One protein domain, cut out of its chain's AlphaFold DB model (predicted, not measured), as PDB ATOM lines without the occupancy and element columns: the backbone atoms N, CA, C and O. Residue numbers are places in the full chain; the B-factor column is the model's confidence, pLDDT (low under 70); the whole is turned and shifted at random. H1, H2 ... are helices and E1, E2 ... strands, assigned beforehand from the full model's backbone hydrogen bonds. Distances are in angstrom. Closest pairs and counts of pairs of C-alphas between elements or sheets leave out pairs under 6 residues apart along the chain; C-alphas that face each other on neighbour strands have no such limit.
ATOM      1  N   LYS A  21     -22.456 -12.167  53.696       91.75
ATOM      2  CA  LYS A  21     -23.032 -10.815  53.776       91.75
ATOM      3  C   LYS A  21     -23.777 -10.440  52.495       91.75
ATOM      4  O   LYS A  21     -23.360 -10.812  51.403       91.75
ATOM      5  N   GLU A  22     -24.826  -9.628  52.631       93.00
ATOM      6  CA  GLU A  22     -25.553  -9.031  51.494       93.00
ATOM      7  C   GLU A  22     -24.618  -8.188  50.619       93.00
ATOM      8  O   GLU A  22     -24.659  -8.284  49.398       93.00
ATOM      9  N   ARG A  23     -23.660  -7.489  51.242       94.38
ATOM     10  CA  ARG A  23     -22.634  -6.726  50.525       94.38
ATOM     11  C   ARG A  23     -21.749  -7.583  49.611       94.38
ATOM     12  O   ARG A  23     -21.358  -7.119  48.546       94.38
ATOM     13  N   ASP A  24     -21.433  -8.820  50.000       94.94
ATOM     14  CA  ASP A  24     -20.610  -9.710  49.164       94.94
ATOM     15  C   ASP A  24     -21.387 -10.114  47.896       94.94
ATOM     16  O   ASP A  24     -20.834 -10.154  46.797       94.94
ATOM     17  N   MET A  25     -22.693 -10.353  48.052       94.56
ATOM     18  CA  MET A  25     -23.613 -10.644  46.952       94.56
ATOM     19  C   MET A  25     -23.765  -9.440  46.016       94.56
ATOM     20  O   MET A  25     -23.648  -9.591  44.802       94.56
ATOM     21  N   GLN A  26     -23.957  -8.247  46.581       97.44
ATOM     22  CA  GLN A  26     -24.053  -6.993  45.840       97.44
ATOM     23  C   GLN A  26     -22.811  -6.743  44.981       97.44
ATOM     24  O   GLN A  26     -22.941  -6.530  43.783       97.44
ATOM     25  N   ILE A  27     -21.603  -6.851  45.547       97.12
ATOM     26  CA  ILE A  27     -20.351  -6.647  44.794       97.12
ATOM     27  C   ILE A  27     -20.241  -7.637  43.622       97.12
ATOM     28  O   ILE A  27     -19.844  -7.263  42.512       97.12
ATOM     29  N   LEU A  28     -20.594  -8.908  43.845       96.31
ATOM     30  CA  LEU A  28     -20.548  -9.913  42.786       96.31
ATOM     31  C   LEU A  28     -21.566  -9.612  41.680       96.31
ATOM     32  O   LEU A  28     -21.240  -9.726  40.500       96.31
ATOM     33  N   ILE A  29     -22.783  -9.219  42.047       97.06
ATOM     34  CA  ILE A  29     -23.842  -8.930  41.079       97.06
ATOM     35  C   ILE A  29     -23.546  -7.637  40.313       97.06
ATOM     36  O   ILE A  29     -23.619  -7.646  39.089       97.06
ATOM     37  N   GLU A  30     -23.115  -6.564  40.979       98.12
ATOM     38  CA  GLU A  30     -22.730  -5.298  40.339       98.12
ATOM     39  C   GLU A  30     -21.614  -5.486  39.304       98.12
ATOM     40  O   GLU A  30     -21.672  -4.913  38.216       98.12
ATOM     41  N   SER A  31     -20.625  -6.336  39.598       97.81
ATOM     42  CA  SER A  31     -19.530  -6.640  38.662       97.81
ATOM     43  C   SER A  31     -19.935  -7.541  37.488       97.81
ATOM     44  O   SER A  31     -19.175  -7.660  36.529       97.81
ATOM     45  N   ASN A  32     -21.122  -8.152  37.531       97.94
ATOM     46  CA  ASN A  32     -21.628  -9.068  36.503       97.94
ATOM     47  C   ASN A  32     -23.002  -8.653  35.954       97.94
ATOM     48  O   ASN A  32     -23.671  -9.453  35.301       97.94
ATOM     49  N   LEU A  33     -23.419  -7.410  36.199       97.25
ATOM     50  CA  LEU A  33     -24.781  -6.934  35.953       97.25
ATOM     51  C   LEU A  33     -25.216  -7.093  34.486       97.25
ATOM     52  O   LEU A  33     -26.322  -7.550  34.204       97.25
ATOM     53  N   GLU A  34     -24.310  -6.772  33.561       96.06
ATOM     54  CA  GLU A  34     -24.528  -6.895  32.117       96.06
ATOM     55  C   GLU A  34     -24.711  -8.362  31.702       96.06
ATOM     56  O   GLU A  34     -25.655  -8.695  30.995       96.06
ATOM     57  N   ASN A  35     -23.878  -9.271  32.220       97.00
ATOM     58  CA  ASN A  35     -23.958 -10.697  31.893       97.00
ATOM     59  C   ASN A  35     -25.189 -11.385  32.501       97.00
ATOM     60  O   ASN A  35     -25.728 -12.316  31.907       97.00
ATOM     61  N   LEU A  36     -25.596 -10.978  33.707       96.56
ATOM     62  CA  LEU A  36     -26.700 -11.603  34.436       96.56
ATOM     63  C   LEU A  36     -28.067 -11.083  33.989       96.56
ATOM     64  O   LEU A  36     -29.014 -11.861  33.910       96.56
ATOM     65  N   PHE A  37     -28.167  -9.779  33.723       96.62
ATOM     66  CA  PHE A  37     -29.450  -9.096  33.553       96.62
ATOM     67  C   PHE A  37     -29.514  -8.174  32.332       96.62
ATOM     68  O   PHE A  37     -30.555  -7.568  32.112       96.62
ATOM     69  N   ASN A  38     -28.438  -8.045  31.544       97.00
ATOM     70  CA  ASN A  38     -28.340  -7.067  30.453       97.00
ATOM     71  C   ASN A  38     -28.585  -5.615  30.919       97.00
ATOM     72  O   ASN A  38     -29.151  -4.788  30.209       97.00
ATOM     73  N   LEU A  39     -28.168  -5.310  32.150       98.00
ATOM     74  CA  LEU A  39     -28.342  -4.001  32.765       98.00
ATOM     75  C   LEU A  39     -27.022  -3.224  32.785       98.00
ATOM     76  O   LEU A  39     -25.952  -3.779  33.046       98.00
ATOM     77  N   LYS A  40     -27.105  -1.904  32.601       97.31
ATOM     78  CA  LYS A  40     -25.982  -0.976  32.768       97.31
ATOM     79  C   LYS A  40     -25.892  -0.479  34.203       97.31
ATOM     80  O   LYS A  40     -26.819   0.149  34.705       97.31
ATOM     81  N   PHE A  41     -24.764  -0.721  34.863       98.06
ATOM     82  CA  PHE A  41     -24.538  -0.266  36.234       98.06
ATOM     83  C   PHE A  41     -24.435   1.268  36.342       98.06
ATOM     84  O   PHE A  41     -23.530   1.880  35.770       98.06
ATOM     85  N   VAL A  42     -25.301   1.884  37.150       97.94
ATOM     86  CA  VAL A  42     -25.319   3.339  37.371       97.94
ATOM     87  C   VAL A  42     -24.610   3.700  38.670       97.94
ATOM     88  O   VAL A  42     -23.636   4.451  38.633       97.94
ATOM     89  N   ALA A  43     -25.056   3.151  39.800       98.12
ATOM     90  CA  ALA A  43     -24.523   3.489  41.116       98.12
ATOM     91  C   ALA A  43     -24.662   2.339  42.120       98.12
ATOM     92  O   ALA A  43     -25.577   1.523  42.032       98.12
ATOM     93  N   THR A  44     -23.748   2.323  43.089       98.06
ATOM     94  CA  THR A  44     -23.782   1.470  44.285       98.06
ATOM     95  C   THR A  44     -24.115   2.359  45.479       98.06
ATOM     96  O   THR A  44     -23.646   3.500  45.518       98.06
ATOM     97  N   GLU A  45     -24.903   1.862  46.431       97.12
ATOM     98  CA  GLU A  45     -25.294   2.578  47.655       97.12
ATOM     99  C   GLU A  45     -25.821   3.998  47.365       97.12
ATOM    100  O   GLU A  45     -25.386   4.981  47.969       97.12
ATOM    101  N   PHE A  46     -26.724   4.119  46.389       97.06
ATOM    102  CA  PHE A  46     -27.242   5.397  45.912       97.06
ATOM    103  C   PHE A  46     -28.188   6.015  46.944       97.06
ATOM    104  O   PHE A  46     -29.290   5.515  47.170       97.06
ATOM    105  N   SER A  47     -27.748   7.107  47.564       95.88
ATOM    106  CA  SER A  47     -28.548   7.861  48.526       95.88
ATOM    107  C   SER A  47     -29.417   8.900  47.824       95.88
ATOM    108  O   SER A  47     -28.897   9.725  47.076       95.88
ATOM    109  N   VAL A  48     -30.717   8.881  48.108       94.00
ATOM    110  CA  VAL A  48     -31.712   9.847  47.624       94.00
ATOM    111  C   VAL A  48     -32.790  10.016  48.694       94.00
ATOM    112  O   VAL A  48     -33.337   9.033  49.197       94.00
ATOM    113  N   ASP A  49     -33.059  11.264  49.078       90.31
ATOM    114  CA  ASP A  49     -33.794  11.606  50.303       90.31
ATOM    115  C   ASP A  49     -33.292  10.817  51.533       90.31
ATOM    116  O   ASP A  49     -32.100  10.801  51.839       90.31
ATOM    117  N   ASP A  50     -34.213  10.146  52.229       89.88
ATOM    118  CA  ASP A  50     -33.981   9.314  53.407       89.88
ATOM    119  C   ASP A  50     -33.639   7.856  53.046       89.88
ATOM    120  O   ASP A  50     -33.474   7.012  53.933       89.88
ATOM    121  N   PHE A  51     -33.551   7.528  51.753       91.88
ATOM    122  CA  PHE A  51     -33.305   6.175  51.276       91.88
ATOM    123  C   PHE A  51     -31.883   6.006  50.758       91.88
ATOM    124  O   PHE A  51     -31.292   6.897  50.151       91.88
ATOM    125  N   ARG A  52     -31.351   4.802  50.958       94.00
ATOM    126  CA  ARG A  52     -30.117   4.337  50.333       94.00
ATOM    127  C   ARG A  52     -30.425   3.052  49.585       94.00
ATOM    128  O   ARG A  52     -30.798   2.065  50.210       94.00
ATOM    129  N   LEU A  53     -30.324   3.107  48.265       95.00
ATOM    130  CA  LEU A  53     -30.602   1.997  47.361       95.00
ATOM    131  C   LEU A  53     -29.312   1.210  47.125       95.00
ATOM    132  O   LEU A  53     -28.310   1.811  46.735       95.00
ATOM    133  N   ASP A  54     -29.326  -0.109  47.321       96.12
ATOM    134  CA  ASP A  54     -28.109  -0.926  47.210       96.12
ATOM    135  C   ASP A  54     -27.470  -0.811  45.812       96.12
ATOM    136  O   ASP A  54     -26.294  -0.467  45.681       96.12
ATOM    137  N   THR A  55     -28.236  -1.045  44.744       98.00
ATOM    138  CA  THR A  55     -27.759  -0.864  43.366       98.00
ATOM    139  C   THR A  55     -28.808  -0.155  42.518       98.00
ATOM    140  O   THR A  55     -29.970  -0.561  42.467       98.00
ATOM    141  N   VAL A  56     -28.370   0.860  41.773       98.06
ATOM    142  CA  VAL A  56     -29.131   1.473  40.681       98.06
ATOM    143  C   VAL A  56     -28.483   1.083  39.361       98.06
ATOM    144  O   VAL A  56     -27.268   1.191  39.172       98.06
ATOM    145  N   ALA A  57     -29.314   0.652  38.427       98.19
ATOM    146  CA  ALA A  57     -28.933   0.271  37.085       98.19
ATOM    147  C   ALA A  57     -29.892   0.865  36.053       98.19
ATOM    148  O   ALA A  57     -30.936   1.427  36.391       98.19
ATOM    149  N   PHE A  58     -29.535   0.742  34.782       97.75
ATOM    150  CA  PHE A  58     -30.345   1.188  33.666       97.75
ATOM    151  C   PHE A  58     -30.544   0.050  32.672       97.75
ATOM    152  O   PHE A  58     -29.576  -0.552  32.205       97.75
ATOM    153  N   ASP A  59     -31.799  -0.220  32.348       97.25
ATOM    154  CA  ASP A  59     -32.200  -1.142  31.298       97.25
ATOM    155  C   ASP A  59     -32.344  -0.367  29.985       97.25
ATOM    156  O   ASP A  59     -33.193   0.520  29.842       97.25
ATOM    157  N   GLU A  60     -31.491  -0.686  29.016       94.88
ATOM    158  CA  GLU A  60     -31.522  -0.042  27.706       94.88
ATOM    159  C   GLU A  60     -32.673  -0.506  26.821       94.88
ATOM    160  O   GLU A  60     -33.143   0.285  26.002       94.88
ATOM    161  N   GLU A  61     -33.139  -1.741  26.997       94.81
ATOM    162  CA  GLU A  61     -34.220  -2.320  26.206       94.81
ATOM    163  C   GLU A  61     -35.554  -1.671  26.575       94.81
ATOM    164  O   GLU A  61     -36.284  -1.195  25.703       94.81
ATOM    165  N   THR A  62     -35.842  -1.569  27.874       95.94
ATOM    166  CA  THR A  62     -37.086  -0.953  28.371       95.94
ATOM    167  C   THR A  62     -36.973   0.553  28.611       95.94
ATOM    168  O   THR A  62     -37.971   1.212  28.906       95.94
ATOM    169  N   GLN A  63     -35.771   1.116  28.469       93.88
ATOM    170  CA  GLN A  63     -35.445   2.512  28.767       93.88
ATOM    171  C   GLN A  63     -35.811   2.941  30.197       93.88
ATOM    172  O   GLN A  63     -36.282   4.062  30.417       93.88
ATOM    173  N   SER A  64     -35.570   2.073  31.178       94.50
ATOM    174  CA  SER A  64     -35.994   2.274  32.563       94.50
ATOM    175  C   SER A  64     -34.840   2.165  33.561       94.50
ATOM    176  O   SER A  64     -33.829   1.507  33.317       94.50
ATOM    177  N   PHE A  65     -34.974   2.840  34.704       97.06
ATOM    178  CA  PHE A  65     -34.081   2.619  35.840       97.06
ATOM    179  C   PHE A  65     -34.526   1.371  36.598       97.06
ATOM    180  O   PHE A  65     -35.708   1.203  36.887       97.06
ATOM    181  N   THR A  66     -33.563   0.523  36.945       96.81
ATOM    182  CA  THR A  66     -33.767  -0.687  37.742       96.81
ATOM    183  C   THR A  66     -33.071  -0.525  39.085       96.81
ATOM    184  O   THR A  66     -31.899  -0.159  39.138       96.81
ATOM    185  N   ILE A  67     -33.793  -0.809  40.165       96.25
ATOM    186  CA  ILE A  67     -33.262  -0.825  41.530       96.25
ATOM    187  C   ILE A  67     -33.153  -2.285  41.960       96.25
ATOM    188  O   ILE A  67     -34.108  -3.046  41.798       96.25
ATOM    189  N   ILE A  68     -32.000  -2.671  42.499       95.56
ATOM    190  CA  ILE A  68     -31.759  -4.015  43.026       95.56
ATOM    191  C   ILE A  68     -31.436  -3.878  44.508       95.56
ATOM    192  O   ILE A  68     -30.523  -3.143  44.868       95.56
ATOM    193  N   GLU A  69     -32.193  -4.598  45.333       93.06
ATOM    194  CA  GLU A  69     -32.036  -4.694  46.786       93.06
ATOM    195  C   GLU A  69     -31.625  -6.129  47.137       93.06
ATOM    196  O   GLU A  69     -32.258  -7.087  46.675       93.06
ATOM    197  N   TYR A  70     -30.591  -6.304  47.961       92.12
ATOM    198  CA  TYR A  70     -30.066  -7.630  48.293       92.12
ATOM    199  C   TYR A  70     -30.543  -8.063  49.678       92.12
ATOM    200  O   TYR A  70     -30.440  -7.327  50.658       92.12
ATOM    201  N   LYS A  71     -31.059  -9.295  49.775       88.12
ATOM    202  CA  LYS A  71     -31.477  -9.903  51.045       88.12
ATOM    203  C   LYS A  71     -30.991 -11.340  51.158       88.12
ATOM    204  O   LYS A  71     -31.207 -12.150  50.260       88.12
ATOM    205  N   LYS A  72     -30.383 -11.695  52.294       84.75
ATOM    206  CA  LYS A  72     -29.922 -13.071  52.571       84.75
ATOM    207  C   LYS A  72     -31.046 -14.010  53.049       84.75
ATOM    208  O   LYS A  72     -30.876 -15.227  53.045       84.75
ATOM    209  N   GLY A  73     -32.196 -13.476  53.462       75.38
ATOM    210  CA  GLY A  73     -33.315 -14.254  54.006       75.38
ATOM    211  C   GLY A  73     -34.685 -13.758  53.547       75.38
ATOM    212  O   GLY A  73     -34.811 -12.701  52.934       75.38
ATOM    213  N   LYS A  74     -35.737 -14.523  53.862       65.88
ATOM    214  CA  LYS A  74     -37.126 -14.116  53.606       65.88
ATOM    215  C   LYS A  74     -37.582 -13.161  54.709       65.88
ATOM    216  O   LYS A  74     -37.829 -13.606  55.825       65.88
ATOM    217  N   LEU A  75     -37.700 -11.873  54.400       65.56
ATOM    218  CA  LEU A  75     -38.287 -10.879  55.300       65.56
ATOM    219  C   LEU A  75     -39.635 -10.391  54.758       65.56
ATOM    220  O   LEU A  75     -39.807 -10.141  53.566       65.56
ATOM    221  N   SER A  76     -40.607 -10.277  55.658       56.28
ATOM    222  CA  SER A  76     -41.952  -9.760  55.410       56.28
ATOM    223  C   SER A  76     -41.945  -8.226  55.414       56.28
ATOM    224  O   SER A  76     -42.269  -7.625  56.431       56.28
ATOM    225  N   SER A  77     -41.514  -7.609  54.313       71.25
ATOM    226  CA  SER A  77     -41.687  -6.165  54.014       71.25
ATOM    227  C   SER A  77     -41.156  -5.748  52.631       71.25
ATOM    228  O   SER A  77     -41.192  -4.568  52.291       71.25
ATOM    229  N   VAL A  78     -40.662  -6.691  51.810       71.50
ATOM    230  CA  VAL A  78     -40.043  -6.395  50.498       71.50
ATOM    231  C   VAL A  78     -40.993  -5.631  49.570       71.50
ATOM    232  O   VAL A  78     -40.561  -4.781  48.801       71.50
ATOM    233  N   ILE A  79     -42.298  -5.899  49.673       78.69
ATOM    234  CA  ILE A  79     -43.317  -5.191  48.892       78.69
ATOM    235  C   ILE A  79     -43.381  -3.714  49.302       78.69
ATOM    236  O   ILE A  79     -43.349  -2.849  48.432       78.69
ATOM    237  N   ASP A  80     -43.418  -3.422  50.604       84.38
ATOM    238  CA  ASP A  80     -43.492  -2.046  51.108       84.38
ATOM    239  C   ASP A  80     -42.230  -1.249  50.745       84.38
ATOM    240  O   ASP A  80     -42.322  -0.094  50.330       84.38
ATOM    241  N   GLN A  81     -41.054  -1.885  50.816       82.75
ATOM    242  CA  GLN A  81     -39.794  -1.289  50.359       82.75
ATOM    243  C   GLN A  81     -39.802  -1.027  48.851       82.75
ATOM    244  O   GLN A  81     -39.437   0.064  48.420       82.75
ATOM    245  N   GLY A  82     -40.293  -1.977  48.051       87.00
ATOM    246  CA  GLY A  82     -40.445  -1.795  46.608       87.00
ATOM    247  C   GLY A  82     -41.339  -0.602  46.255       87.00
ATOM    248  O   GLY A  82     -40.982   0.197  45.391       87.00
ATOM    249  N   TYR A  83     -42.466  -0.429  46.959       90.19
ATOM    250  CA  TYR A  83     -43.333   0.741  46.786       90.19
ATOM    251  C   TYR A  83     -42.649   2.046  47.196       90.19
ATOM    252  O   TYR A  83     -42.770   3.040  46.477       90.19
ATOM    253  N   ALA A  84     -41.930   2.057  48.321       90.25
ATOM    254  CA  ALA A  84     -41.180   3.228  48.761       90.25
ATOM    255  C   ALA A  84     -40.153   3.652  47.700       90.25
ATOM    256  O   ALA A  84     -40.171   4.799  47.262       90.25
ATOM    257  N   TYR A  85     -39.350   2.713  47.197       92.19
ATOM    258  CA  TYR A  85     -38.328   2.989  46.186       92.19
ATOM    259  C   TYR A  85     -38.905   3.452  44.850       92.19
ATOM    260  O   TYR A  85     -38.360   4.371  44.240       92.19
ATOM    261  N   LEU A  86     -40.021   2.868  44.404       92.19
ATOM    262  CA  LEU A  86     -40.704   3.331  43.198       92.19
ATOM    263  C   LEU A  86     -41.166   4.786  43.349       92.19
ATOM    264  O   LEU A  86     -40.936   5.597  42.454       92.19
ATOM    265  N   ASN A  87     -41.784   5.126  44.482       92.88
ATOM    266  CA  ASN A  87     -42.225   6.493  44.751       92.88
ATOM    267  C   ASN A  87     -41.040   7.468  44.798       92.88
ATOM    268  O   ASN A  87     -41.117   8.533  44.185       92.88
ATOM    269  N   THR A  88     -39.934   7.091  45.447       92.62
ATOM    270  CA  THR A  88     -38.707   7.900  45.493       92.62
ATOM    271  C   THR A  88     -38.122   8.118  44.101       92.62
ATOM    272  O   THR A  88     -37.825   9.251  43.733       92.62
ATOM    273  N   LEU A  89     -38.028   7.075  43.271       93.31
ATOM    274  CA  LEU A  89     -37.549   7.200  41.891       93.31
ATOM    275  C   LEU A  89     -38.423   8.155  41.075       93.31
ATOM    276  O   LEU A  89     -37.901   8.996  40.343       93.31
ATOM    277  N   LEU A  90     -39.749   8.055  41.199       92.88
ATOM    278  CA  LEU A  90     -40.675   8.926  40.474       92.88
ATOM    279  C   LEU A  90     -40.575  10.387  40.929       92.88
ATOM    280  O   LEU A  90     -40.584  11.280  40.083       92.88
ATOM    281  N   ALA A  91     -40.452  10.630  42.236       94.44
ATOM    282  CA  ALA A  91     -40.313  11.973  42.794       94.44
ATOM    283  C   ALA A  91     -38.943  12.609  42.480       94.44
ATOM    284  O   ALA A  91     -38.875  13.808  42.216       94.44
ATOM    285  N   HIS A  92     -37.878  11.802  42.406       94.81
ATOM    286  CA  HIS A  92     -36.488  12.256  42.258       94.81
ATOM    287  C   HIS A  92     -35.854  11.854  40.923       94.81
ATOM    288  O   HIS A  92     -34.633  11.791  40.802       94.81
ATOM    289  N   LYS A  93     -36.657  11.621  39.872       94.12
ATOM    290  CA  LYS A  93     -36.189  11.136  38.555       94.12
ATOM    291  C   LYS A  93     -34.990  11.917  38.000       94.12
ATOM    292  O   LYS A  93     -34.115  11.333  37.362       94.12
ATOM    293  N   GLY A  94     -34.941  13.227  38.245       95.62
ATOM    294  CA  GLY A  94     -33.828  14.083  37.832       95.62
ATOM    295  C   GLY A  94     -32.475  13.656  38.404       95.62
ATOM    296  O   GLY A  94     -31.486  13.687  37.678       95.62
ATOM    297  N   GLU A  95     -32.430  13.191  39.652       95.94
ATOM    298  CA  GLU A  95     -31.201  12.737  40.317       95.94
ATOM    299  C   GLU A  95     -30.685  11.426  39.714       95.94
ATOM    300  O   GLU A  95     -29.491  11.287  39.449       95.94
ATOM    301  N   PHE A  96     -31.588  10.498  39.389       96.94
ATOM    302  CA  PHE A  96     -31.243   9.252  38.698       96.94
ATOM    303  C   PHE A  96     -30.682   9.531  37.298       96.94
ATOM    304  O   PHE A  96     -29.659   8.967  36.904       96.94
ATOM    305  N   VAL A  97     -31.323  10.436  36.547       96.44
ATOM    306  CA  VAL A  97     -30.851  10.862  35.218       96.44
ATOM    307  C   VAL A  97     -29.500  11.568  35.310       96.44
ATOM    308  O   VAL A  97     -28.627  11.306  34.483       96.44
ATOM    309  N   LEU A  98     -29.301  12.431  36.308       95.88
ATOM    310  CA  LEU A  98     -28.025  13.103  36.539       95.88
ATOM    311  C   LEU A  98     -26.917  12.085  36.824       95.88
ATOM    312  O   LEU A  98     -25.910  12.088  36.120       95.88
ATOM    313  N   CYS A  99     -27.141  11.163  37.762       96.56
ATOM    314  CA  CYS A  99     -26.183  10.118  38.111       96.56
ATOM    315  C   CYS A  99     -25.835   9.231  36.902       96.56
ATOM    316  O   CYS A  99     -24.663   8.958  36.631       96.56
ATOM    317  N   TYR A 100     -26.838   8.849  36.102       97.44
ATOM    318  CA  TYR A 100     -26.615   8.139  34.842       97.44
ATOM    319  C   TYR A 100     -25.725   8.940  33.882       97.44
ATOM    320  O   TYR A 100     -24.782   8.394  33.313       97.44
ATOM    321  N   ASN A 101     -26.004  10.229  33.695       96.12
ATOM    322  CA  ASN A 101     -25.263  11.076  32.762       96.12
ATOM    323  C   ASN A 101     -23.820  11.335  33.218       96.12
ATOM    324  O   ASN A 101     -22.924  11.390  32.379       96.12
ATOM    325  N   GLU A 102     -23.579  11.455  34.523       95.19
ATOM    326  CA  GLU A 102     -22.230  11.566  35.091       95.19
ATOM    327  C   GLU A 102     -21.414  10.289  34.864       95.19
ATOM    328  O   GLU A 102     -20.234  10.346  34.513       95.19
ATOM    329  N   ARG A 103     -22.056   9.123  35.002       95.25
ATOM    330  CA  ARG A 103     -21.462   7.810  34.715       95.25
ATOM    331  C   ARG A 103     -21.199   7.611  33.216       95.25
ATOM    332  O   ARG A 103     -20.173   7.040  32.842       95.25
ATOM    333  N   TYR A 104     -22.119   8.067  32.365       94.62
ATOM    334  CA  TYR A 104     -22.143   7.829  30.919       94.62
ATOM    335  C   TYR A 104     -22.226   9.140  30.113       94.62
ATOM    336  O   TYR A 104     -23.211   9.376  29.409       94.62
TER     337      TYR A 104
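AT A GLANCE: This is residues 21 to 104 of the 111 residues of an uncharacterized protein of Alkalibacterium olivapovliticus (UniProt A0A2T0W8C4). A strongly twisted sheet of three strands, E1 to E3, makes the core, with H1 over one face and H3 and H4 over the other, these two helices set nearly at right angles. E1 and E2 both bend sharply, and the short H2 grazes the sheet near H1. The printed part has 84 residues, with four named helices and three named strands in the order H1, H2, E1, E2, E3, H3, H4. The sheet has the order E1, E2, E3 and is antiparallel, and the class is mixed, helices and strands. The whole is compact, with a radius of gyration of the C-alphas of 12.6 A, and rounded, spanning 34 by 29 by 21 A.

IN THESE COORDINATES: H1, residues 22 to 30, begins at C-alpha 22 at (-25.553, -9.031, 51.494) and is 12.1 A long. H2 is residues 33 to 37, 5.7 A. E1, residues 39 to 48, is 20.6 A long and bends by 77 degrees at residue 45. E2, residues 51 to 59, is 21.3 A long and bends by 72 degrees at residue 54. E3 is residues 64 to 68, 12.9 A. H3, residues 78 to 91, is 19.9 A long. H4, residues 93 to 103, is 15.6 A long and ends at C-alpha 103 at (-21.462, 7.810, 34.715).

HOW THE PARTS SIT: E1, E2 and E3 form a meander, each strand the antiparallel neighbour of the one before. E1 and E2 are a hairpin at 160 degrees, with N 40 and O 58 within hydrogen-bond range at 2.8 A. E2 and E3 are a hairpin at 133 degrees, with N 57 and O 66 within range at 2.8 A. There are three layers, helices on both faces of a sheet: H3 and H4 on one face, H1 on the other. H1 is over E2 at a height of 9.5 A, along the strands at 19 degrees on the local plane; the closest C-alphas of H1 and E1 are those of Glu 30 and Phe 41, 6.7 A apart. H4 has a height of 8.0 A and runs across the strands, at 69 degrees to E2 on the local plane; its closest C-alpha pair with E1 is Val 42 and Tyr 100, 5.6 A. H3 has a height of 8.5 A and runs across the strands, at 77 degrees to E2 on the local plane; its closest C-alpha pair with E2 is Phe 51 and Tyr 85, 7.8 A. H3 and H4 are close but not clearly touching, the C-alphas of Leu 89 and Phe 96 being 7.4 A apart, and about perpendicular at 84 degrees. H2 only grazes the sheet. H1 is apart from H3 and H4. In H1, H2, H3 and H4 every O i to N i+4 pair is within hydrogen-bond range.

THE WHOLE: The two C-alphas farthest apart are those of Ser 76 and Tyr 104, 36.1 A. The printed part has no cut and no long link. The mean pLDDT of the printed part is 92.6; residues 74 to 76 are under 70.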